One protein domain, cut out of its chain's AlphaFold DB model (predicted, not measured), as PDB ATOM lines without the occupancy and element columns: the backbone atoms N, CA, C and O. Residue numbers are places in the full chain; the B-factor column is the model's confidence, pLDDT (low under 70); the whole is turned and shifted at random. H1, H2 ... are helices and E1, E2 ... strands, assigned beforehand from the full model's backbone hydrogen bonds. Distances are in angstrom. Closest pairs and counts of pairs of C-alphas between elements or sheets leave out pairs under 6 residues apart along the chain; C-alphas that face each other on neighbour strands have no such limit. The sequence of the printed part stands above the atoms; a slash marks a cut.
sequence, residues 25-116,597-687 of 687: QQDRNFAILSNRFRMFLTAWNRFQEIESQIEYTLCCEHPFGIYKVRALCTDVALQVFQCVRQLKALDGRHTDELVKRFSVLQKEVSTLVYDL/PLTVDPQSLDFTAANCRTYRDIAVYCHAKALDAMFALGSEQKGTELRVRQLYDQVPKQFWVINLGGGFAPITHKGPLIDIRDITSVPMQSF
ATOM      1  N   GLN A  25      -6.468   8.520 100.335       65.19
ATOM      2  CA  GLN A  25      -7.366   9.363 101.124       65.19
ATOM      3  C   GLN A  25      -7.385  10.813 100.613       65.19
ATOM      4  O   GLN A  25      -8.453  11.428 100.532       65.19
ATOM      5  N   GLN A  26      -6.229  11.350 100.220       66.00
ATOM      6  CA  GLN A  26      -6.118  12.665  99.580       66.00
ATOM      7  C   GLN A  26      -6.832  12.701  98.223       66.00
ATOM      8  O   GLN A  26      -7.551  13.658  97.929       66.00
ATOM      9  N   ASP A  27      -6.725  11.634  97.433       66.25
ATOM     10  CA  ASP A  27      -7.397  11.495  96.141       66.25
ATOM     11  C   ASP A  27      -8.917  11.450  96.280       66.25
ATOM     12  O   ASP A  27      -9.634  12.131  95.539       66.25
ATOM     13  N   ARG A  28      -9.419  10.718  97.278       69.69
ATOM     14  CA  ARG A  28     -10.847  10.708  97.615       69.69
ATOM     15  C   ARG A  28     -11.333  12.086  98.053       69.69
ATOM     16  O   ARG A  28     -12.372  12.535  97.572       69.69
ATOM     17  N   ASN A  29     -10.585  12.781  98.909       74.00
ATOM     18  CA  ASN A  29     -10.947  14.128  99.358       74.00
ATOM     19  C   ASN A  29     -10.974  15.135  98.197       74.00
ATOM     20  O   ASN A  29     -11.933  15.896  98.066       74.00
ATOM     21  N   PHE A  30      -9.977  15.106  97.310       72.62
ATOM     22  CA  PHE A  30      -9.938  15.968  96.127       72.62
ATOM     23  C   PHE A  30     -11.086  15.672  95.155       72.62
ATOM     24  O   PHE A  30     -11.706  16.599  94.633       72.62
ATOM     25  N   ALA A  31     -11.410  14.395  94.928       73.56
ATOM     26  CA  ALA A  31     -12.539  14.003  94.087       73.56
ATOM     27  C   ALA A  31     -13.876  14.495  94.663       73.56
ATOM     28  O   ALA A  31     -14.718  15.007  93.922       73.56
ATOM     29  N   ILE A  32     -14.057  14.404  95.985       79.31
ATOM     30  CA  ILE A  32     -15.238  14.935  96.676       79.31
ATOM     31  C   ILE A  32     -15.338  16.449  96.464       79.31
ATOM     32  O   ILE A  32     -16.386  16.924  96.032       79.31
ATOM     33  N   LEU A  33     -14.266  17.203  96.711       78.94
ATOM     34  CA  LEU A  33     -14.255  18.666  96.580       78.94
ATOM     35  C   LEU A  33     -14.424  19.120  95.122       78.94
ATOM     36  O   LEU A  33     -15.232  20.001  94.844       78.94
ATOM     37  N   SER A  34     -13.779  18.448  94.169       79.19
ATOM     38  CA  SER A  34     -13.963  18.703  92.733       79.19
ATOM     39  C   SER A  34     -15.408  18.466  92.297       79.19
ATOM     40  O   SER A  34     -15.977  19.258  91.546       79.19
ATOM     41  N   ASN A  35     -16.045  17.408  92.808       85.00
ATOM     42  CA  ASN A  35     -17.461  17.163  92.563       85.00
ATOM     43  C   ASN A  35     -18.344  18.265  93.179       85.00
ATOM     44  O   ASN A  35     -19.271  18.741  92.525       85.00
ATOM     45  N   ARG A  36     -18.037  18.738  94.398       86.56
ATOM     46  CA  ARG A  36     -18.739  19.879  95.021       86.56
ATOM     47  C   ARG A  36     -18.608  21.149  94.189       86.56
ATOM     48  O   ARG A  36     -19.606  21.832  93.972       86.56
ATOM     49  N   PHE A  37     -17.418  21.429  93.667       87.44
ATOM     50  CA  PHE A  37     -17.181  22.569  92.792       87.44
ATOM     51  C   PHE A  37     -17.932  22.447  91.456       87.44
ATOM     52  O   PHE A  37     -18.554  23.405  91.007       87.44
ATOM     53  N   ARG A  38     -18.003  21.252  90.853       88.19
ATOM     54  CA  ARG A  38     -18.851  21.009  89.667       88.19
ATOM     55  C   ARG A  38     -20.336  21.249  89.954       88.19
ATOM     56  O   ARG A  38     -21.027  21.868  89.144       88.19
ATOM     57  N   MET A  39     -20.830  20.797  91.109       90.75
ATOM     58  CA  MET A  39     -22.201  21.081  91.550       90.75
ATOM     59  C   MET A  39     -22.428  22.585  91.766       90.75
ATOM     60  O   MET A  39     -23.492  23.089  91.411       90.75
ATOM     61  N   PHE A  40     -21.436  23.299  92.305       93.12
ATOM     62  CA  PHE A  40     -21.464  24.755  92.448       93.12
ATOM     63  C   PHE A  40     -21.577  25.451  91.085       93.12
ATOM     64  O   PHE A  40     -22.505  26.231  90.885       93.12
ATOM     65  N   LEU A  41     -20.705  25.121  90.125       91.00
ATOM     66  CA  LEU A  41     -20.739  25.695  88.772       91.00
ATOM     67  C   LEU A  41     -22.076  25.439  88.069       91.00
ATOM     68  O   LEU A  41     -22.601  26.318  87.393       91.00
ATOM     69  N   THR A  42     -22.657  24.253  88.273       94.44
ATOM     70  CA  THR A  42     -23.982  23.916  87.734       94.44
ATOM     71  C   THR A  42     -25.060  24.853  88.287       94.44
ATOM     72  O   THR A  42     -25.863  25.384  87.521       94.44
ATOM     73  N   ALA A  43     -25.067  25.093  89.602       94.81
ATOM     74  CA  ALA A  43     -26.017  26.003  90.241       94.81
ATOM     75  C   ALA A  43     -25.798  27.469  89.821       94.81
ATOM     76  O   ALA A  43     -26.763  28.178  89.542       94.81
ATOM     77  N   TRP A  44     -24.541  27.905  89.726       93.88
ATOM     78  CA  TRP A  44     -24.158  29.246  89.279       93.88
ATOM     79  C   TRP A  44     -24.607  29.534  87.841       93.88
ATOM     80  O   TRP A  44     -25.273  30.539  87.595       93.88
ATOM     81  N   ASN A  45     -24.308  28.631  86.901       94.12
ATOM     82  CA  ASN A  45     -24.728  28.777  85.506       94.12
ATOM     83  C   ASN A  45     -26.255  28.827  85.404       94.12
ATOM     84  O   ASN A  45     -26.811  29.699  84.739       94.12
ATOM     85  N   ARG A  46     -26.944  27.947  86.145       96.12
ATOM     86  CA  ARG A  46     -28.405  27.939  86.170       96.12
ATOM     87  C   ARG A  46     -28.982  29.234  86.743       96.12
ATOM     88  O   ARG A  46     -29.990  29.712  86.235       96.12
ATOM     89  N   PHE A  47     -28.362  29.810  87.771       96.12
ATOM     90  CA  PHE A  47     -28.747  31.115  88.307       96.12
ATOM     91  C   PHE A  47     -28.657  32.216  87.237       96.12
ATOM     92  O   PHE A  47     -29.631  32.947  87.063       96.12
ATOM     93  N   GLN A  48     -27.567  32.285  86.462       94.12
ATOM     94  CA  GLN A  48     -27.422  33.288  85.395       94.12
ATOM     95  C   GLN A  48     -28.449  33.130  84.264       94.12
ATOM     96  O   GLN A  48     -28.981  34.120  83.755       94.12
ATOM     97  N   GLU A  49     -28.784  31.889  83.896       96.06
ATOM     98  CA  GLU A  49     -29.860  31.617  82.935       96.06
ATOM     99  C   GLU A  49     -31.216  32.139  83.432       96.06
ATOM    100  O   GLU A  49     -32.001  32.676  82.650       96.06
ATOM    101  N   ILE A  50     -31.516  31.969  84.724       95.31
ATOM    102  CA  ILE A  50     -32.779  32.432  85.316       95.31
ATOM    103  C   ILE A  50     -32.800  33.962  85.416       95.31
ATOM    104  O   ILE A  50     -33.837  34.569  85.156       95.31
ATOM    105  N   GLU A  51     -31.676  34.592  85.749       93.75
ATOM    106  CA  GLU A  51     -31.541  36.053  85.773       93.75
ATOM    107  C   GLU A  51     -31.834  36.656  84.390       93.75
ATOM    108  O   GLU A  51     -32.697  37.525  84.267       93.75
ATOM    109  N   SER A  52     -31.253  36.075  83.337       94.12
ATOM    110  CA  SER A  52     -31.536  36.456  81.945       94.12
ATOM    111  C   SER A  52     -33.024  36.287  81.593       94.12
ATOM    112  O   SER A  52     -33.621  37.117  80.908       94.12
ATOM    113  N   GLN A  53     -33.675  35.229  82.094       93.75
ATOM    114  CA  GLN A  53     -35.118  35.029  81.910       93.75
ATOM    115  C   GLN A  53     -35.967  36.067  82.654       93.75
ATOM    116  O   GLN A  53     -37.052  36.408  82.171       93.75
ATOM    117  N   ILE A  54     -35.528  36.545  83.823       94.19
ATOM    118  CA  ILE A  54     -36.199  37.622  84.563       94.19
ATOM    119  C   ILE A  54     -36.124  38.918  83.760       94.19
ATOM    120  O   ILE A  54     -37.165  39.539  83.548       94.19
ATOM    121  N   GLU A  55     -34.944  39.279  83.258       91.25
ATOM    122  CA  GLU A  55     -34.739  40.468  82.422       91.25
ATOM    123  C   GLU A  55     -35.597  40.417  81.157       91.25
ATOM    124  O   GLU A  55     -36.395  41.319  80.914       91.25
ATOM    125  N   TYR A  56     -35.547  39.304  80.423       90.62
ATOM    126  CA  TYR A  56     -36.388  39.101  79.243       90.62
ATOM    127  C   TYR A  56     -37.890  39.161  79.571       90.62
ATOM    128  O   TYR A  56     -38.694  39.692  78.808       90.62
ATOM    129  N   THR A  57     -38.302  38.646  80.735       90.75
ATOM    130  CA  THR A  57     -39.705  38.736  81.170       90.75
ATOM    131  C   THR A  57     -40.107  40.181  81.484       90.75
ATOM    132  O   THR A  57     -41.236  40.562  81.181       90.75
ATOM    133  N   LEU A  58     -39.202  40.995  82.034       90.12
ATOM    134  CA  LEU A  58     -39.423  42.426  82.270       90.12
ATOM    135  C   LEU A  58     -39.497  43.244  80.970       90.12
ATOM    136  O   LEU A  58     -40.122  44.299  80.970       90.12
ATOM    137  N   CYS A  59     -38.956  42.750  79.851       87.25
ATOM    138  CA  CYS A  59     -39.155  43.372  78.535       87.25
ATOM    139  C   CYS A  59     -40.609  43.292  78.032       87.25
ATOM    140  O   CYS A  59     -40.961  43.997  77.091       87.25
ATOM    141  N   CYS A  60     -41.463  42.461  78.647       82.81
ATOM    142  CA  CYS A  60     -42.890  42.343  78.323       82.81
ATOM    143  C   CYS A  60     -43.201  42.002  76.853       82.81
ATOM    144  O   CYS A  60     -44.257  42.385  76.350       82.81
ATOM    145  N   GLU A  61     -42.341  41.230  76.172       76.38
ATOM    146  CA  GLU A  61     -42.629  40.749  74.805       76.38
ATOM    147  C   GLU A  61     -43.910  39.901  74.745       76.38
ATOM    148  O   GLU A  61     -44.655  39.934  73.766       76.38
ATOM    149  N   HIS A  62     -44.202  39.180  75.832       78.25
ATOM    150  CA  HIS A  62     -45.426  38.408  76.010       78.25
ATOM    151  C   HIS A  62     -45.999  38.611  77.415       78.25
ATOM    152  O   HIS A  62     -45.233  38.716  78.382       78.25
ATOM    153  N   PRO A  63     -47.334  38.578  77.574       83.12
ATOM    154  CA  PRO A  63     -47.942  38.697  78.887       83.12
ATOM    155  C   PRO A  63     -47.579  37.503  79.774       83.12
ATOM    156  O   PRO A  63     -47.574  36.339  79.354       83.12
ATOM    157  N   PHE A  64     -47.329  37.775  81.050       86.25
ATOM    158  CA  PHE A  64     -47.004  36.758  82.041       86.25
ATOM    159  C   PHE A  64     -47.857  36.911  83.300       86.25
ATOM    160  O   PHE A  64     -48.273  37.994  83.693       86.25
ATOM    161  N   GLY A  65     -48.143  35.775  83.939       87.31
ATOM    162  CA  GLY A  65     -48.929  35.727  85.169       87.31
ATOM    163  C   GLY A  65     -48.050  35.603  86.411       87.31
ATOM    164  O   GLY A  65     -46.889  35.196  86.332       87.31
ATOM    165  N   ILE A  66     -48.652  35.838  87.580       87.81
ATOM    166  CA  ILE A  66     -47.986  35.726  88.891       87.81
ATOM    167  C   ILE A  66     -47.302  34.367  89.115       87.81
ATOM    168  O   ILE A  66     -46.302  34.272  89.818       87.81
ATOM    169  N   TYR A  67     -47.806  33.304  88.487       86.19
ATOM    170  CA  TYR A  67     -47.218  31.966  88.565       86.19
ATOM    171  C   TYR A  67     -45.824  31.879  87.940       86.19
ATOM    172  O   TYR A  67     -44.972  31.182  88.482       86.19
ATOM    173  N   LYS A  68     -45.575  32.606  86.839       88.44
ATOM    174  CA  LYS A  68     -44.242  32.678  86.221       88.44
ATOM    175  C   LYS A  68     -43.275  33.424  87.138       88.44
ATOM    176  O   LYS A  68     -42.177  32.940  87.369       88.44
ATOM    177  N   VAL A  69     -43.722  34.542  87.715       91.31
ATOM    178  CA  VAL A  69     -42.942  35.332  88.687       91.31
ATOM    179  C   VAL A  69     -42.550  34.476  89.892       91.31
ATOM    180  O   VAL A  69     -41.377  34.389  90.233       91.31
ATOM    181  N   ARG A  70     -43.516  33.758  90.479       90.06
ATOM    182  CA  ARG A  70     -43.286  32.804  91.578       90.06
ATOM    183  C   ARG A  70     -42.256  31.738  91.227       90.06
ATOM    184  O   ARG A  70     -41.365  31.490  92.034       90.06
ATOM    185  N   ALA A  71     -42.378  31.125  90.050       89.31
ATOM    186  CA  ALA A  71     -41.434  30.111  89.589       89.31
ATOM    187  C   ALA A  71     -40.015  30.685  89.456       89.31
ATOM    188  O   ALA A  71     -39.104  30.163  90.087       89.31
ATOM    189  N   LEU A  72     -39.848  31.813  88.753       92.94
ATOM    190  CA  LEU A  72     -38.545  32.465  88.571       92.94
ATOM    191  C   LEU A  72     -37.892  32.833  89.912       92.94
ATOM    192  O   LEU A  72     -36.742  32.482  90.151       92.94
ATOM    193  N   CYS A  73     -38.627  33.481  90.822       93.94
ATOM    194  CA  CYS A  73     -38.085  33.863  92.129       93.94
ATOM    195  C   CYS A  73     -37.747  32.647  93.010       93.94
ATOM    196  O   CYS A  73     -36.748  32.671  93.730       93.94
ATOM    197  N   THR A  74     -38.548  31.577  92.946       92.69
ATOM    198  CA  THR A  74     -38.257  30.320  93.659       92.69
ATOM    199  C   THR A  74     -37.005  29.653  93.106       92.69
ATOM    200  O   THR A  74     -36.157  29.212  93.880       92.69
ATOM    201  N   ASP A  75     -36.865  29.616  91.781       94.12
ATOM    202  CA  ASP A  75     -35.717  29.012  91.114       94.12
ATOM    203  C   ASP A  75     -34.427  29.782  91.429       94.12
ATOM    204  O   ASP A  75     -33.420  29.154  91.754       94.12
ATOM    205  N   VAL A  76     -34.460  31.124  91.437       96.12
ATOM    206  CA  VAL A  76     -33.332  31.958  91.895       96.12
ATOM    207  C   VAL A  76     -32.937  31.601  93.324       96.12
ATOM    208  O   VAL A  76     -31.776  31.276  93.580       96.12
ATOM    209  N   ALA A  77     -33.896  31.623  94.255       95.94
ATOM    210  CA  ALA A  77     -33.626  31.326  95.657       95.94
ATOM    211  C   ALA A  77     -33.038  29.917  95.825       95.94
ATOM    212  O   ALA A  77     -32.089  29.728  96.586       95.94
ATOM    213  N   LEU A  78     -33.550  28.933  95.077       96.56
ATOM    214  CA  LEU A  78     -33.036  27.569  95.080       96.56
ATOM    215  C   LEU A  78     -31.589  27.502  94.579       96.56
ATOM    216  O   LEU A  78     -30.755  26.897  95.251       96.56
ATOM    217  N   GLN A  79     -31.271  28.103  93.429       97.50
ATOM    218  CA  GLN A  79     -29.915  28.032  92.870       97.50
ATOM    219  C   GLN A  79     -28.894  28.776  93.731       97.50
ATOM    220  O   GLN A  79     -27.792  28.272  93.955       97.50
ATOM    221  N   VAL A  80     -29.263  29.924  94.296       96.50
ATOM    222  CA  VAL A  80     -28.369  30.663  95.193       96.50
ATOM    223  C   VAL A  80     -28.169  29.899  96.500       96.50
ATOM    224  O   VAL A  80     -27.044  29.793  96.985       96.50
ATOM    225  N   PHE A  81     -29.215  29.263  97.036       96.62
ATOM    226  CA  PHE A  81     -29.063  28.363  98.180       96.62
ATOM    227  C   PHE A  81     -28.109  27.204  97.871       96.62
ATOM    228  O   PHE A  81     -27.279  26.846  98.705       96.62
ATOM    229  N   GLN A  82     -28.191  26.623  96.669       96.19
ATOM    230  CA  GLN A  82     -27.245  25.595  96.236       96.19
ATOM    231  C   GLN A  82     -25.813  26.129  96.189       96.19
ATOM    232  O   GLN A  82     -24.918  25.434  96.668       96.19
ATOM    233  N   CYS A  83     -25.601  27.353  95.700       94.88
ATOM    234  CA  CYS A  83     -24.297  28.016  95.711       94.88
ATOM    235  C   CYS A  83     -23.741  28.136  97.138       94.88
ATOM    236  O   CYS A  83     -22.634  27.670  97.403       94.88
ATOM    237  N   VAL A  84     -24.539  28.655  98.077       94.62
ATOM    238  CA  VAL A  84     -24.163  28.783  99.498       94.62
ATOM    239  C   VAL A  84     -23.866  27.416 100.121       94.62
ATOM    240  O   VAL A  84     -22.869  27.249 100.822       94.62
ATOM    241  N   ARG A  85     -24.702  26.409  99.843       93.94
ATOM    242  CA  ARG A  85     -24.545  25.049 100.375       93.94
ATOM    243  C   ARG A  85     -23.275  24.372  99.867       93.94
ATOM    244  O   ARG A  85     -22.590  23.727 100.657       93.94
ATOM    245  N   GLN A  86     -22.976  24.484  98.570       93.19
ATOM    246  CA  GLN A  86     -21.746  23.910  98.021       93.19
ATOM    247  C   GLN A  86     -20.518  24.680  98.504       93.19
ATOM    248  O   GLN A  86     -19.531  24.038  98.845       93.19
ATOM    249  N   LEU A  87     -20.594  26.012  98.627       91.62
ATOM    250  CA  LEU A  87     -19.511  26.797  99.215       91.62
ATOM    251  C   LEU A  87     -19.225  26.342 100.644       91.62
ATOM    252  O   LEU A  87     -18.084  26.037 100.933       91.62
ATOM    253  N   LYS A  88     -20.241  26.186 101.502       90.81
ATOM    254  CA  LYS A  88     -20.052  25.704 102.883       90.81
ATOM    255  C   LYS A  88     -19.356  24.341 102.964       90.81
ATOM    256  O   LYS A  88     -18.662  24.066 103.936       90.81
ATOM    257  N   ALA A  89     -19.551  23.492 101.957       87.25
ATOM    258  CA  ALA A  89     -18.875  22.201 101.857       87.25
ATOM    259  C   ALA A  89     -17.441  22.293 101.293       87.25
ATOM    260  O   ALA A  89     -16.667  21.364 101.507       87.25
ATOM    261  N   LEU A  90     -17.107  23.362 100.562       85.50
ATOM    262  CA  LEU A  90     -15.773  23.637 100.009       85.50
ATOM    263  C   LEU A  90     -14.898  24.426 100.992       85.50
ATOM    264  O   LEU A  90     -13.755  24.060 101.236       85.50
ATOM    265  N   ASP A  91     -15.452  25.495 101.557       80.62
ATOM    266  CA  ASP A  91     -14.837  26.391 102.526       80.62
ATOM    267  C   ASP A  91     -15.900  26.798 103.551       80.62
ATOM    268  O   ASP A  91     -16.891  27.453 103.227       80.62
ATOM    269  N   GLY A  92     -15.717  26.382 104.804       73.81
ATOM    270  CA  GLY A  92     -16.667  26.665 105.879       73.81
ATOM    271  C   GLY A  92     -16.650  28.121 106.356       73.81
ATOM    272  O   GLY A  92     -17.590  28.551 107.029       73.81
ATOM    273  N   ARG A  93     -15.612  28.900 106.026       79.25
ATOM    274  CA  ARG A  93     -15.408  30.250 106.573       79.25
ATOM    275  C   ARG A  93     -16.502  31.221 106.125       79.25
ATOM    276  O   ARG A  93     -16.886  31.262 104.962       79.25
ATOM    277  N   HIS A  94     -17.004  32.024 107.066       69.81
ATOM    278  CA  HIS A  94     -18.009  33.078 106.837       69.81
ATOM    279  C   HIS A  94     -19.343  32.613 106.203       69.81
ATOM    280  O   HIS A  94     -20.174  33.441 105.826       69.81
ATOM    281  N   THR A  95     -19.588  31.300 106.118       79.94
ATOM    282  CA  THR A  95     -20.791  30.732 105.483       79.94
ATOM    283  C   THR A  95     -22.055  30.914 106.314       79.94
ATOM    284  O   THR A  95     -23.139  31.051 105.751       79.94
ATOM    285  N   ASP A  96     -21.945  30.977 107.641       87.12
ATOM    286  CA  ASP A  96     -23.112  31.170 108.507       87.12
ATOM    287  C   ASP A  96     -23.721  32.573 108.356       87.12
ATOM    288  O   ASP A  96     -24.942  32.716 108.360       87.12
ATOM    289  N   GLU A  97     -22.896  33.601 108.140       89.88
ATOM    290  CA  GLU A  97     -23.380  34.964 107.884       89.88
ATOM    291  C   GLU A  97     -24.060  35.072 106.511       89.88
ATOM    292  O   GLU A  97     -25.134  35.658 106.382       89.88
ATOM    293  N   LEU A  98     -23.505  34.392 105.505       91.19
ATOM    294  CA  LEU A  98     -24.124  34.199 104.190       91.19
ATOM    295  C   LEU A  98     -25.502  33.533 104.289       91.19
ATOM    296  O   LEU A  98     -26.452  33.986 103.655       91.19
ATOM    297  N   VAL A  99     -25.635  32.471 105.092       92.88
ATOM    298  CA  VAL A  99     -26.914  31.771 105.303       92.88
ATOM    299  C   VAL A  99     -27.936  32.686 105.980       92.88
ATOM    300  O   VAL A  99     -29.103  32.705 105.571       92.88
ATOM    301  N   LYS A 100     -27.523  33.481 106.976       93.44
ATOM    302  CA  LYS A 100     -28.398  34.495 107.582       93.44
ATOM    303  C   LYS A 100     -28.850  35.509 106.537       93.44
ATOM    304  O   LYS A 100     -30.051  35.750 106.417       93.44
ATOM    305  N   ARG A 101     -27.926  36.057 105.740       93.62
ATOM    306  CA  ARG A 101     -28.266  37.068 104.735       93.62
ATOM    307  C   ARG A 101     -29.172  36.516 103.637       93.62
ATOM    308  O   ARG A 101     -30.171  37.154 103.308       93.62
ATOM    309  N   PHE A 102     -28.896  35.303 103.159       95.62
ATOM    310  CA  PHE A 102     -29.771  34.559 102.251       95.62
ATOM    311  C   PHE A 102     -31.191  34.429 102.816       95.62
ATOM    312  O   PHE A 102     -32.161  34.690 102.108       95.62
ATOM    313  N   SER A 103     -31.322  34.067 104.096       95.25
ATOM    314  CA  SER A 103     -32.624  33.880 104.749       95.25
ATOM    315  C   SER A 103     -33.428  35.183 104.828       95.25
ATOM    316  O   SER A 103     -34.645  35.170 104.640       95.25
ATOM    317  N   VAL A 104     -32.758  36.321 105.059       94.44
ATOM    318  CA  VAL A 104     -33.400  37.646 105.031       94.44
ATOM    319  C   VAL A 104     -33.922  37.964 103.629       94.44
ATOM    320  O   VAL A 104     -35.105  38.269 103.487       94.44
ATOM    321  N   LEU A 105     -33.091  37.811 102.591       94.19
ATOM    322  CA  LEU A 105     -33.502  38.063 101.202       94.19
ATOM    323  C   LEU A 105     -34.634  37.139 100.752       94.19
ATOM    324  O   LEU A 105     -35.591  37.583 100.123       94.19
ATOM    325  N   GLN A 106     -34.571  35.860 101.128       95.25
ATOM    326  CA  GLN A 106     -35.636  34.903 100.846       95.25
ATOM    327  C   GLN A 106     -36.962  35.340 101.462       95.25
ATOM    328  O   GLN A 106     -37.999  35.251 100.806       95.25
ATOM    329  N   LYS A 107     -36.945  35.842 102.700       93.81
ATOM    330  CA  LYS A 107     -38.143  36.360 103.362       93.81
ATOM    331  C   LYS A 107     -38.675  37.619 102.669       93.81
ATOM    332  O   LYS A 107     -39.885  37.712 102.459       93.81
ATOM    333  N   GLU A 108     -37.802  38.551 102.292       93.12
ATOM    334  CA  GLU A 108     -38.169  39.785 101.579       93.12
ATOM    335  C   GLU A 108     -38.823  39.478 100.225       93.12
ATOM    336  O   GLU A 108     -39.962  39.883  99.979       93.12
ATOM    337  N   VAL A 109     -38.168  38.674  99.382       93.19
ATOM    338  CA  VAL A 109     -38.691  38.292  98.060       93.19
ATOM    339  C   VAL A 109     -39.959  37.446  98.179       93.19
ATOM    340  O   VAL A 109     -40.922  37.676  97.445       93.19
ATOM    341  N   SER A 110     -40.015  36.508  99.128       91.06
ATOM    342  CA  SER A 110     -41.217  35.697  99.358       91.06
ATOM    343  C   SER A 110     -42.423  36.562  99.733       91.06
ATOM    344  O   SER A 110     -43.502  36.382  99.169       91.06
ATOM    345  N   THR A 111     -42.230  37.561 100.600       90.19
ATOM    346  CA  THR A 111     -43.295  38.489 101.021       90.19
ATOM    347  C   THR A 111     -43.839  39.313  99.850       90.19
ATOM    348  O   THR A 111     -45.035  39.588  99.803       90.19
ATOM    349  N   LEU A 112     -42.990  39.677  98.884       89.56
ATOM    350  CA  LEU A 112     -43.405  40.410  97.682       89.56
ATOM    351  C   LEU A 112     -44.205  39.542  96.701       89.56
ATOM    352  O   LEU A 112     -45.145  40.015  96.069       89.56
ATOM    353  N   VAL A 113     -43.804  38.282  96.528       87.81
ATOM    354  CA  VAL A 113     -44.264  37.425  95.421       87.81
ATOM    355  C   VAL A 113     -45.430  36.509  95.828       87.81
ATOM    356  O   VAL A 113     -46.305  36.151  95.021       87.81
ATOM    357  N   TYR A 114     -45.485  36.135  97.100       81.31
ATOM    358  CA  TYR A 114     -46.560  35.357  97.700       81.31
ATOM    359  C   TYR A 114     -47.428  36.274  98.555       81.31
ATOM    360  O   TYR A 114     -47.480  36.141  99.773       81.31
ATOM    361  N   ASP A 115     -48.112  37.201  97.876       64.88
ATOM    362  CA  ASP A 115     -49.084  38.115  98.476       64.88
ATOM    363  C   ASP A 115     -49.946  37.424  99.546       64.88
ATOM    364  O   ASP A 115     -50.579  36.382  99.302       64.88
ATOM    365  N   LEU A 116     -50.023  38.053 100.719       63.06
ATOM    366  CA  LEU A 116     -51.069  37.781 101.694       63.06
ATOM    367  C   LEU A 116     -52.384  38.232 101.062       63.06
ATOM    368  O   LEU A 116     -52.617  39.427 100.890       63.06
ATOM    369  N   PRO A 597     -29.302  43.192  90.599       93.38
ATOM    370  CA  PRO A 597     -28.256  44.200  90.750       93.38
ATOM    371  C   PRO A 597     -27.040  43.684  91.524       93.38
ATOM    372  O   PRO A 597     -27.191  43.106  92.600       93.38
ATOM    373  N   LEU A 598     -25.840  43.957  91.011       92.00
ATOM    374  CA  LEU A 598     -24.597  43.849  91.771       92.00
ATOM    375  C   LEU A 598     -24.416  45.152  92.557       92.00
ATOM    376  O   LEU A 598     -24.184  46.206  91.965       92.00
ATOM    377  N   THR A 599     -24.607  45.107  93.874       90.12
ATOM    378  CA  THR A 599     -24.685  46.318  94.712       90.12
ATOM    379  C   THR A 599     -23.375  46.679  95.392       90.12
ATOM    380  O   THR A 599     -23.223  47.804  95.867       90.12
ATOM    381  N   VAL A 600     -22.432  45.740  95.430       85.94
ATOM    382  CA  VAL A 600     -21.101  45.922  96.001       85.94
ATOM    383  C   VAL A 600     -20.074  45.532  94.945       85.94
ATOM    384  O   VAL A 600     -20.219  44.498  94.294       85.94
ATOM    385  N   ASP A 601     -19.048  46.362  94.769       87.06
ATOM    386  CA  ASP A 601     -17.929  46.056  93.878       87.06
ATOM    387  C   ASP A 601     -17.194  44.793  94.374       87.06
ATOM    388  O   ASP A 601     -16.702  44.802  95.507       87.06
ATOM    389  N   PRO A 602     -17.076  43.723  93.561       86.12
ATOM    390  CA  PRO A 602     -16.371  42.502  93.941       86.12
ATOM    391  C   PRO A 602     -14.896  42.702  94.306       86.12
ATOM    392  O   PRO A 602     -14.320  41.835  94.962       86.12
ATOM    393  N   GLN A 603     -14.277  43.805  93.870       83.19
ATOM    394  CA  GLN A 603     -12.890  44.147  94.199       83.19
ATOM    395  C   GLN A 603     -12.756  44.954  95.501       83.19
ATOM    396  O   GLN A 603     -11.643  45.141  95.994       83.19
ATOM    397  N   SER A 604     -13.866  45.421  96.081       88.19
ATOM    398  CA  SER A 604     -13.851  46.201  97.319       88.19
ATOM    399  C   SER A 604     -13.638  45.325  98.556       88.19
ATOM    400  O   SER A 604     -14.158  44.212  98.659       88.19
ATOM    401  N   LEU A 605     -12.950  45.876  99.560       84.44
ATOM    402  CA  LEU A 605     -12.839  45.282 100.901       84.44
ATOM    403  C   LEU A 605     -14.202  45.160 101.601       84.44
ATOM    404  O   LEU A 605     -14.374  44.315 102.480       84.44
ATOM    405  N   ASP A 606     -15.181  45.963 101.183       85.06
ATOM    406  CA  ASP A 606     -16.547  45.909 101.695       85.06
ATOM    407  C   ASP A 606     -17.343  44.718 101.148       85.06
ATOM    408  O   ASP A 606     -18.451  44.460 101.631       85.06
ATOM    409  N   PHE A 607     -16.810  43.966 100.174       88.06
ATOM    410  CA  PHE A 607     -17.464  42.784  99.618       88.06
ATOM    411  C   PHE A 607     -17.377  41.586 100.566       88.06
ATOM    412  O   PHE A 607     -16.634  40.622 100.379       88.06
ATOM    413  N   THR A 608     -18.168  41.670 101.631       88.69
ATOM    414  CA  THR A 608     -18.276  40.667 102.687       88.69
ATOM    415  C   THR A 608     -19.634  39.969 102.645       88.69
ATOM    416  O   THR A 608     -20.626  40.506 102.142       88.69
ATOM    417  N   ALA A 609     -19.708  38.777 103.245       87.12
ATOM    418  CA  ALA A 609     -20.952  38.016 103.390       87.12
ATOM    419  C   ALA A 609     -22.106  38.836 104.010       87.12
ATOM    420  O   ALA A 609     -23.256  38.687 103.601       87.12
ATOM    421  N   ALA A 610     -21.798  39.717 104.970       87.31
ATOM    422  CA  ALA A 610     -22.780  40.560 105.656       87.31
ATOM    423  C   ALA A 610     -23.314  41.704 104.774       87.31
ATOM    424  O   ALA A 610     -24.469  42.108 104.911       87.31
ATOM    425  N   ASN A 611     -22.489  42.204 103.852       90.38
ATOM    426  CA  ASN A 611     -22.815  43.352 103.008       90.38
ATOM    427  C   ASN A 611     -23.533  42.979 101.707       90.38
ATOM    428  O   ASN A 611     -23.996  43.877 101.010       90.38
ATOM    429  N   CYS A 612     -23.668  41.691 101.381       92.69
ATOM    430  CA  CYS A 612     -24.421  41.241 100.210       92.69
ATOM    431  C   CYS A 612     -25.881  41.708 100.311       92.69
ATOM    432  O   CYS A 612     -26.560  41.375 101.281       92.69
ATOM    433  N   ARG A 613     -26.403  42.467  99.342       93.31
ATOM    434  CA  ARG A 613     -27.779  43.002  99.380       93.31
ATOM    435  C   ARG A 613     -28.732  42.344  98.398       93.31
ATOM    436  O   ARG A 613     -29.935  42.512  98.561       93.31
ATOM    437  N   THR A 614     -28.220  41.587  97.440       96.69
ATOM    438  CA  THR A 614     -29.020  40.869  96.444       96.69
ATOM    439  C   THR A 614     -28.605  39.407  96.334       96.69
ATOM    440  O   THR A 614     -27.558  38.981  96.835       96.69
ATOM    441  N   TYR A 615     -29.432  38.612  95.653       96.50
ATOM    442  CA  TYR A 615     -29.052  37.256  95.268       96.50
ATOM    443  C   TYR A 615     -27.823  37.232  94.353       96.50
ATOM    444  O   TYR A 615     -26.986  36.342  94.515       96.50
ATOM    445  N   ARG A 616     -27.677  38.212  93.449       95.69
ATOM    446  CA  ARG A 616     -26.481  38.381  92.619       95.69
ATOM    447  C   ARG A 616     -25.231  38.600  93.462       95.69
ATOM    448  O   ARG A 616     -24.244  37.911  93.220       95.69
ATOM    449  N   ASP A 617     -25.283  39.467  94.475       95.38
ATOM    450  CA  ASP A 617     -24.149  39.694  95.382       95.38
ATOM    451  C   ASP A 617     -23.721  38.393  96.066       95.38
ATOM    452  O   ASP A 617     -22.546  38.034  96.035       95.38
ATOM    453  N   ILE A 618     -24.682  37.646  96.629       95.06
ATOM    454  CA  ILE A 618     -24.414  36.356  97.282       95.06
ATOM    455  C   ILE A 618     -23.775  35.378  96.298       95.06
ATOM    456  O   ILE A 618     -22.781  34.733  96.624       95.06
ATOM    457  N   ALA A 619     -24.342  35.246  95.101       94.31
ATOM    458  CA  ALA A 619     -23.859  34.296  94.115       94.31
ATOM    459  C   ALA A 619     -22.436  34.653  93.647       94.31
ATOM    460  O   ALA A 619     -21.581  33.768  93.583       94.31
ATOM    461  N   VAL A 620     -22.161  35.936  93.370       93.56
ATOM    462  CA  VAL A 620     -20.831  36.435  92.973       93.56
ATOM    463  C   VAL A 620     -19.826  36.243  94.108       93.56
ATOM    464  O   VAL A 620     -18.711  35.780  93.865       93.56
ATOM    465  N   TYR A 621     -20.227  36.508  95.355       93.56
ATOM    466  CA  TYR A 621     -19.391  36.273  96.530       93.56
ATOM    467  C   TYR A 621     -19.045  34.789  96.658       93.56
ATOM    468  O   TYR A 621     -17.880  34.424  96.828       93.56
ATOM    469  N   CYS A 622     -20.043  33.909  96.519       92.81
ATOM    470  CA  CYS A 622     -19.810  32.474  96.549       92.81
ATOM    471  C   CYS A 622     -18.909  32.011  95.403       92.81
ATOM    472  O   CYS A 622     -18.087  31.129  95.622       92.81
ATOM    473  N   HIS A 623     -19.032  32.601  94.214       91.75
ATOM    474  CA  HIS A 623     -18.179  32.288  93.072       91.75
ATOM    475  C   HIS A 623     -16.717  32.634  93.345       91.75
ATOM    476  O   HIS A 623     -15.859  31.761  93.217       91.75
ATOM    477  N   ALA A 624     -16.446  33.858  93.805       89.56
ATOM    478  CA  ALA A 624     -15.099  34.286  94.169       89.56
ATOM    479  C   ALA A 624     -14.487  33.368  95.243       89.56
ATOM    480  O   ALA A 624     -13.390  32.846  95.067       89.56
ATOM    481  N   LYS A 625     -15.233  33.074  96.316       89.69
ATOM    482  CA  LYS A 625     -14.733  32.223  97.410       89.69
ATOM    483  C   LYS A 625     -14.588  30.752  97.031       89.69
ATOM    484  O   LYS A 625     -13.680  30.088  97.521       89.69
ATOM    485  N   ALA A 626     -15.441  30.234  96.151       88.12
ATOM    486  CA  ALA A 626     -15.296  28.879  95.635       88.12
ATOM    487  C   ALA A 626     -14.034  28.744  94.767       88.12
ATOM    488  O   ALA A 626     -13.354  27.723  94.851       88.12
ATOM    489  N   LEU A 627     -13.698  29.771  93.975       85.62
ATOM    490  CA  LEU A 627     -12.434  29.823  93.239       85.62
ATOM    491  C   LEU A 627     -11.237  29.891  94.193       85.62
ATOM    492  O   LEU A 627     -10.333  29.069  94.055       85.62
ATOM    493  N   ASP A 628     -11.264  30.783  95.190       83.56
ATOM    494  CA  ASP A 628     -10.214  30.888  96.218       83.56
ATOM    495  C   ASP A 628      -9.948  29.525  96.882       83.56
ATOM    496  O   ASP A 628      -8.800  29.091  96.998       83.56
ATOM    497  N   ALA A 629     -11.011  28.811  97.269       82.38
ATOM    498  CA  ALA A 629     -10.918  27.490  97.885       82.38
ATOM    499  C   ALA A 629     -10.288  26.447  96.948       82.38
ATOM    500  O   ALA A 629      -9.444  25.657  97.374       82.38
ATOM    501  N   MET A 630     -10.659  26.450  95.664       77.88
ATOM    502  CA  MET A 630     -10.087  25.537  94.670       77.88
ATOM    503  C   MET A 630      -8.613  25.834  94.375       77.88
ATOM    504  O   MET A 630      -7.831  24.895  94.210       77.88
ATOM    505  N   PHE A 631      -8.212  27.107  94.345       75.38
ATOM    506  CA  PHE A 631      -6.806  27.487  94.192       75.38
ATOM    507  C   PHE A 631      -5.975  27.090  95.415       75.38
ATOM    508  O   PHE A 631      -4.918  26.481  95.244       75.38
ATOM    509  N   ALA A 632      -6.476  27.336  96.631       72.12
ATOM    510  CA  ALA A 632      -5.813  26.930  97.873       72.12
ATOM    511  C   ALA A 632      -5.606  25.404  97.948       72.12
ATOM    512  O   ALA A 632      -4.517  24.929  98.277       72.12
ATOM    513  N   LEU A 633      -6.619  24.627  97.544       67.00
ATOM    514  CA  LEU A 633      -6.535  23.165  97.437       67.00
ATOM    515  C   LEU A 633      -5.453  22.695  96.454       67.00
ATOM    516  O   LEU A 633      -4.839  21.652  96.673       67.00
ATOM    517  N   GLY A 634      -5.214  23.451  95.379       59.75
ATOM    518  CA  GLY A 634      -4.138  23.180  94.428       59.75
ATOM    519  C   GLY A 634      -2.743  23.470  94.997       59.75
ATOM    520  O   GLY A 634      -1.800  22.723  94.742       59.75
ATOM    521  N   SER A 635      -2.589  24.526  95.794       58.72
ATOM    522  CA  SER A 635      -1.275  24.950  96.298       58.72
ATOM    523  C   SER A 635      -0.755  24.157  97.503       58.72
ATOM    524  O   SER A 635       0.457  24.075  97.680       58.72
ATOM    525  N   GLU A 636      -1.627  23.571  98.332       53.72
ATOM    526  CA  GLU A 636      -1.232  23.017  99.643       53.72
ATOM    527  C   GLU A 636      -0.907  21.505  99.663       53.72
ATOM    528  O   GLU A 636      -0.358  21.011 100.649       53.72
ATOM    529  N   GLN A 637      -1.202  20.737  98.605       53.19
ATOM    530  CA  GLN A 637      -1.034  19.270  98.616       53.19
ATOM    531  C   GLN A 637       0.283  18.794  97.964       53.19
ATOM    532  O   GLN A 637       0.687  19.250  96.901       53.19
ATOM    533  N   LYS A 638       0.980  17.817  98.562       44.12
ATOM    534  CA  LYS A 638       2.110  17.134  97.898       44.12
ATOM    535  C   LYS A 638       1.560  16.144  96.863       44.12
ATOM    536  O   LYS A 638       0.987  15.129  97.237       44.12
ATOM    537  N   GLY A 639       1.744  16.436  95.573       50.72
ATOM    538  CA  GLY A 639       1.238  15.624  94.450       50.72
ATOM    539  C   GLY A 639       0.430  16.403  93.400       50.72
ATOM    540  O   GLY A 639      -0.035  15.809  92.425       50.72
ATOM    541  N   THR A 640       0.278  17.724  93.558       48.53
ATOM    542  CA  THR A 640      -0.570  18.573  92.698       48.53
ATOM    543  C   THR A 640      -0.072  18.786  91.271       48.53
ATOM    544  O   THR A 640      -0.864  19.196  90.423       48.53
ATOM    545  N   GLU A 641       1.188  18.460  90.960       50.50
ATOM    546  CA  GLU A 641       1.755  18.589  89.604       50.50
ATOM    547  C   GLU A 641       0.957  17.813  88.538       50.50
ATOM    548  O   GLU A 641       1.109  18.045  87.345       50.50
ATOM    549  N   LEU A 642       0.086  16.881  88.933       55.22
ATOM    550  CA  LEU A 642      -0.771  16.117  88.021       55.22
ATOM    551  C   LEU A 642      -2.166  16.736  87.803       55.22
ATOM    552  O   LEU A 642      -2.887  16.276  86.918       55.22
ATOM    553  N   ARG A 643      -2.575  17.745  88.589       63.31
ATOM    554  CA  ARG A 643      -3.984  18.191  88.685       63.31
ATOM    555  C   ARG A 643      -4.223  19.658  88.357       63.31
ATOM    556  O   ARG A 643      -5.245  19.957  87.745       63.31
ATOM    557  N   VAL A 644      -3.307  20.545  88.732       68.75
ATOM    558  CA  VAL A 644      -3.310  21.946  88.297       68.75
ATOM    559  C   VAL A 644      -2.027  22.167  87.522       68.75
ATOM    560  O   VAL A 644      -0.940  22.012  88.072       68.75
ATOM    561  N   ARG A 645      -2.149  22.470  86.233       74.69
ATOM    562  CA  ARG A 645      -1.000  22.640  85.345       74.69
ATOM    563  C   ARG A 645      -1.101  23.950  84.595       74.69
ATOM    564  O   ARG A 645      -2.182  24.332  84.157       74.69
ATOM    565  N   GLN A 646       0.018  24.639  84.452       78.94
ATOM    566  CA  GLN A 646       0.093  25.824  83.614       78.94
ATOM    567  C   GLN A 646      -0.076  25.407  82.149       78.94
ATOM    568  O   GLN A 646       0.556  24.453  81.692       78.94
ATOM    569  N   LEU A 647      -0.954  26.097  81.426       82.94
ATOM    570  CA  LEU A 647      -1.209  25.829  80.019       82.94
ATOM    571  C   LEU A 647       0.044  26.156  79.202       82.94
ATOM    572  O   LEU A 647       0.606  27.247  79.307       82.94
ATOM    573  N   TYR A 648       0.453  25.217  78.366       82.94
ATOM    574  CA  TYR A 648       1.539  25.357  77.418       82.94
ATOM    575  C   TYR A 648       0.989  25.194  76.002       82.94
ATOM    576  O   TYR A 648       0.336  24.205  75.679       82.94
ATOM    577  N   ASP A 649       1.261  26.179  75.156       82.75
ATOM    578  CA  ASP A 649       1.012  26.100  73.718       82.75
ATOM    579  C   ASP A 649       2.112  26.901  73.021       82.75
ATOM    580  O   ASP A 649       2.085  28.137  73.009       82.75
ATOM    581  N   GLN A 650       3.132  26.167  72.562       82.38
ATOM    582  CA  GLN A 650       4.446  26.625  72.071       82.38
ATOM    583  C   GLN A 650       5.276  27.457  73.069       82.38
ATOM    584  O   GLN A 650       6.502  27.371  73.105       82.38
ATOM    585  N   VAL A 651       4.611  28.216  73.933       84.31
ATOM    586  CA  VAL A 651       5.123  29.014  75.037       84.31
ATOM    587  C   VAL A 651       4.231  28.808  76.272       84.31
ATOM    588  O   VAL A 651       3.022  28.580  76.125       84.31
ATOM    589  N   PRO A 652       4.781  28.897  77.498       81.56
ATOM    590  CA  PRO A 652       3.978  28.876  78.718       81.56
ATOM    591  C   PRO A 652       3.020  30.070  78.741       81.56
ATOM    592  O   PRO A 652       3.445  31.220  78.619       81.56
ATOM    593  N   LYS A 653       1.722  29.812  78.893       82.94
ATOM    594  CA  LYS A 653       0.698  30.856  78.992       82.94
ATOM    595  C   LYS A 653       0.500  31.263  80.451       82.94
ATOM    596  O   LYS A 653       0.786  30.498  81.368       82.94
ATOM    597  N   GLN A 654      -0.068  32.441  80.689       76.25
ATOM    598  CA  GLN A 654      -0.461  32.898  82.033       76.25
ATOM    599  C   GLN A 654      -1.809  32.309  82.494       76.25
ATOM    600  O   GLN A 654      -2.553  32.940  83.239       76.25
ATOM    601  N   PHE A 655      -2.147  31.106  82.029       75.00
ATOM    602  CA  PHE A 655      -3.387  30.415  82.364       75.00
ATOM    603  C   PHE A 655      -3.054  29.079  83.022       75.00
ATOM    604  O   PHE A 655      -2.150  28.373  82.575       75.00
ATOM    605  N   TRP A 656      -3.798  28.716  84.064       78.12
ATOM    606  CA  TRP A 656      -3.691  27.421  84.731       78.12
ATOM    607  C   TRP A 656      -4.955  26.610  84.482       78.12
ATOM    608  O   TRP A 656      -6.068  27.126  84.561       78.12
ATOM    609  N   VAL A 657      -4.773  25.328  84.194       78.50
ATOM    610  CA  VAL A 657      -5.846  24.377  83.934       78.50
ATOM    611  C   VAL A 657      -5.983  23.461  85.138       78.50
ATOM    612  O   VAL A 657      -5.026  22.797  85.539       78.50
ATOM    613  N   ILE A 658      -7.186  23.421  85.708       75.50
ATOM    614  CA  ILE A 658      -7.540  22.546  86.825       75.50
ATOM    615  C   ILE A 658      -8.304  21.341  86.268       75.50
ATOM    616  O   ILE A 658      -9.400  21.484  85.724       75.50
ATOM    617  N   ASN A 659      -7.755  20.140  86.425       73.56
ATOM    618  CA  ASN A 659      -8.422  18.901  86.035       73.56
ATOM    619  C   ASN A 659      -9.371  18.423  87.138       73.56
ATOM    620  O   ASN A 659      -8.950  17.820  88.126       73.56
ATOM    621  N   LEU A 660     -10.669  18.643  86.929       67.06
ATOM    622  CA  LEU A 660     -11.755  18.209  87.821       67.06
ATOM    623  C   LEU A 660     -12.174  16.735  87.608       67.06
ATOM    624  O   LEU A 660     -13.229  16.316  88.093       67.06
ATOM    625  N   GLY A 661     -11.365  15.961  86.873       61.00
ATOM    626  CA  GLY A 661     -11.551  14.537  86.582       61.00
ATOM    627  C   GLY A 661     -11.866  14.264  85.107       61.00
ATOM    628  O   GLY A 661     -12.928  14.641  84.619       61.00
ATOM    629  N   GLY A 662     -10.955  13.564  84.416       65.25
ATOM    630  CA  GLY A 662     -11.135  13.071  83.040       65.25
ATOM    631  C   GLY A 662     -10.829  14.065  81.910       65.25
ATOM    632  O   GLY A 662     -11.050  13.727  80.752       65.25
ATOM    633  N   GLY A 663     -10.329  15.267  82.228       67.31
ATOM    634  CA  GLY A 663     -10.043  16.321  81.241       67.31
ATOM    635  C   GLY A 663      -8.633  16.300  80.643       67.31
ATOM    636  O   GLY A 663      -8.360  17.080  79.736       67.31
ATOM    637  N   PHE A 664      -7.750  15.436  81.147       77.44
ATOM    638  CA  PHE A 664      -6.394  15.234  80.633       77.44
ATOM    639  C   PHE A 664      -6.290  13.821  80.045       77.44
ATOM    640  O   PHE A 664      -6.826  12.871  80.626       77.44
ATOM    641  N   ALA A 665      -5.592  13.674  78.919       69.81
ATOM    642  CA  ALA A 665      -5.211  12.377  78.366       69.81
ATOM    643  C   ALA A 665      -4.348  11.597  79.386       69.81
ATOM    644  O   ALA A 665      -3.814  12.211  80.309       69.81
ATOM    645  N   PRO A 666      -4.196  10.260  79.286       62.56
ATOM    646  CA  PRO A 666      -3.322   9.505  80.185       62.56
ATOM    647  C   PRO A 666      -1.886  10.048  80.106       62.56
ATOM    648  O   PRO A 666      -1.162   9.800  79.147       62.56
ATOM    649  N   ILE A 667      -1.501  10.845  81.101       59.91
ATOM    650  CA  ILE A 667      -0.314  11.697  81.030       59.91
ATOM    651  C   ILE A 667       0.944  10.858  81.267       59.91
ATOM    652  O   ILE A 667       1.125  10.293  82.346       59.91
ATOM    653  N   THR A 668       1.855  10.821  80.295       49.44
ATOM    654  CA  THR A 668       3.177  10.172  80.407       49.44
ATOM    655  C   THR A 668       4.262  11.065  81.023       49.44
ATOM    656  O   THR A 668       5.318  10.561  81.401       49.44
ATOM    657  N   HIS A 669       4.020  12.373  81.174       55.03
ATOM    658  CA  HIS A 669       5.007  13.354  81.648       55.03
ATOM    659  C   HIS A 669       4.673  13.935  83.039       55.03
ATOM    660  O   HIS A 669       3.589  14.484  83.270       55.03
ATOM    661  N   LYS A 670       5.634  13.837  83.972       55.44
ATOM    662  CA  LYS A 670       5.613  14.497  85.291       55.44
ATOM    663  C   LYS A 670       6.169  15.923  85.143       55.44
ATOM    664  O   LYS A 670       7.278  16.080  84.641       55.44
ATOM    665  N   GLY A 671       5.395  16.938  85.528       65.31
ATOM    666  CA  GLY A 671       5.807  18.343  85.478       65.31
ATOM    667  C   GLY A 671       4.633  19.328  85.604       65.31
ATOM    668  O   GLY A 671       3.480  18.915  85.464       65.31
ATOM    669  N   PRO A 672       4.911  20.624  85.848       71.50
ATOM    670  CA  PRO A 672       3.897  21.644  86.150       71.50
ATOM    671  C   PRO A 672       3.160  22.196  84.918       71.50
ATOM    672  O   PRO A 672       2.219  22.971  85.074       71.50
ATOM    673  N   LEU A 673       3.578  21.827  83.703       75.88
ATOM    674  CA  LEU A 673       3.006  22.298  82.438       75.88
ATOM    675  C   LEU A 673       2.096  21.231  81.812       75.88
ATOM    676  O   LEU A 673       2.352  20.028  81.934       75.88
ATOM    677  N   ILE A 674       1.042  21.667  81.120       81.94
ATOM    678  CA  ILE A 674       0.209  20.817  80.265       81.94
ATOM    679  C   ILE A 674       0.116  21.395  78.861       81.94
ATOM    680  O   ILE A 674      -0.251  22.556  78.696       81.94
ATOM    681  N   ASP A 675       0.442  20.579  77.863       82.62
ATOM    682  CA  ASP A 675       0.261  20.948  76.464       82.62
ATOM    683  C   ASP A 675      -1.234  20.956  76.120       82.62
ATOM    684  O   ASP A 675      -1.976  20.068  76.545       82.62
ATOM    685  N   ILE A 676      -1.686  21.940  75.340       84.06
ATOM    686  CA  ILE A 676      -3.088  22.035  74.908       84.06
ATOM    687  C   ILE A 676      -3.583  20.752  74.215       84.06
ATOM    688  O   ILE A 676      -4.747  20.383  74.361       84.06
ATOM    689  N   ARG A 677      -2.692  20.011  73.541       82.44
ATOM    690  CA  ARG A 677      -2.996  18.735  72.866       82.44
ATOM    691  C   ARG A 677      -3.305  17.590  73.831       82.44
ATOM    692  O   ARG A 677      -4.001  16.650  73.455       82.44
ATOM    693  N   ASP A 678      -2.825  17.678  75.069       82.12
ATOM    694  CA  ASP A 678      -3.045  16.671  76.110       82.12
ATOM    695  C   ASP A 678      -4.344  16.918  76.902       82.12
ATOM    696  O   ASP A 678      -4.688  16.153  77.811       82.12
ATOM    697  N   ILE A 679      -5.094  17.971  76.560       84.38
ATOM    698  CA  ILE A 679      -6.396  18.294  77.142       84.38
ATOM    699  C   ILE A 679      -7.490  17.627  76.299       84.38
ATOM    700  O   ILE A 679      -7.652  17.911  75.117       84.38
ATOM    701  N   THR A 680      -8.279  16.742  76.912       81.06
ATOM    702  CA  THR A 680      -9.377  15.988  76.269       81.06
ATOM    703  C   THR A 680     -10.719  16.725  76.299       81.06
ATOM    704  O   THR A 680     -11.731  16.219  75.817       81.06
ATOM    705  N   SER A 681     -10.749  17.925  76.884       76.56
ATOM    706  CA  SER A 681     -11.927  18.789  76.933       76.56
ATOM    707  C   SER A 681     -12.269  19.308  75.536       76.56
ATOM    708  O   SER A 681     -11.546  20.146  75.000       76.56
ATOM    709  N   VAL A 682     -13.396  18.856  74.972       75.94
ATOM    710  CA  VAL A 682     -13.863  19.259  73.630       75.94
ATOM    711  C   VAL A 682     -13.855  20.786  73.436       75.94
ATOM    712  O   VAL A 682     -13.270  21.225  72.451       75.94
ATOM    713  N   PRO A 683     -14.378  21.620  74.367       72.56
ATOM    714  CA  PRO A 683     -14.316  23.076  74.225       72.56
ATOM    715  C   PRO A 683     -12.900  23.653  74.122       72.56
ATOM    716  O   PRO A 683     -12.712  24.660  73.450       72.56
ATOM    717  N   MET A 684     -11.907  23.046  74.782       75.06
ATOM    718  CA  MET A 684     -10.515  23.516  74.719       75.06
ATOM    719  C   MET A 684      -9.766  22.994  73.491       75.06
ATOM    720  O   MET A 684      -8.792  23.611  73.089       75.06
ATOM    721  N   GLN A 685     -10.219  21.887  72.895       71.81
ATOM    722  CA  GLN A 685      -9.685  21.372  71.630       71.81
ATOM    723  C   GLN A 685     -10.208  22.135  70.407       71.81
ATOM    724  O   GLN A 685      -9.613  22.059  69.339       71.81
ATOM    725  N   SER A 686     -11.333  22.843  70.546       64.44
ATOM    726  CA  SER A 686     -11.902  23.703  69.502       64.44
ATOM    727  C   SER A 686     -11.286  25.109  69.431       64.44
ATOM    728  O   SER A 686     -11.770  25.917  68.639       64.44
ATOM    729  N   PHE A 687     -10.277  25.405  70.257       53.94
ATOM    730  CA  PHE A 687      -9.559  26.684  70.292       53.94
ATOM    731  C   PHE A 687      -8.254  26.659  69.500       53.94
ATOM    732  O   PHE A 687      -7.588  25.598  69.492       53.94
TER     733      PHE A 687
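What this domain is: This is residues 25 to 116 and 597 to 687 of the 687 residues of the protein "Phosphoenolpyruvate synthase" of Desulfovibrio sp (UniProt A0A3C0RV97). What shape does the domain have? Four helices, H1 to H4, form an elongated up-and-down bundle, each running against the one before it in the chain, and a small three-stranded sheet lies beyond the last residues of H4, at one end of the long axis. Residues 58 to 65, of which 58 belongs to H1, stick out from the body, which without them spans 64 by 33 by 31 A. What is it made of? The printed part has 183 residues, with five named helices and three named strands in the order H1, H2, H3, H4, E1, E2, E3, H5, mostly helix; the mixed sheet runs E2, E1, E3. It is loose, with a radius of gyration of the C-alphas of 19.7 A, and spans 64 by 37 by 31 A.

How they stand to each other: How do the first helices stand? H1, residues 25 to 58, and H2, residues 66 to 90, form a hairpin at a shallow tilt of 23 degrees, their closest C-alphas, of Ala 43 and Gln 79, 5.1 A apart. H2 and H3, residues 95 to 113, form another at 3 degrees, closest at the C-alphas of Lys 88 and Thr 95, 5.7 A; H1 and H3 are apart. Where is H4? H4, residues 615 to 636, touches H2, the same way at a shallow tilt of 23 degrees, closest at the C-alphas of Val 80 and Ala 619, 5.9 A. It touches H1 at residues 37 to 44 alone and H3 at residues 98 to 105 alone. How is the sheet paired? E1, residues 644 to 649, forms an antiparallel hairpin with E2, residues 651 to 658, with N 647 and O 655 at 2.8 A, and is parallel to E3, residues 673 to 675, with N 648 and O 674 at 2.8 A. H4 only grazes the sheet, with residues 630 to 635. What of the helices' backbones? Every O i to N i+4 pair is within hydrogen-bond range in H1, H2, H3 and H4; H5, residues 682 to 685, touches no helix and is too short for such a pair.

Where its parts are: Where does H1 run? It goes from C-alpha 25 at (-7.366, 9.363, 101.124) for 49.8 A. How long are the others? H2 measures 36.2 A, H3 26.4 A, H4 31.6 A and E2 18.5 A, with a bend of 79 degrees at residue 654. Where does H5 end? Its C-alpha 685 is at (-9.685, 21.372, 71.630).

The domain as a whole: Where is the cut? Residues 117 to 596 are not printed, and C-alphas 116 and 597 are 26.1 A apart. Which link is long? That from E2 to E3, 14 residues. Where is confidence low? The model's pLDDT is under 70 at 32 residues, among them 633 to 644 and 665 to 671.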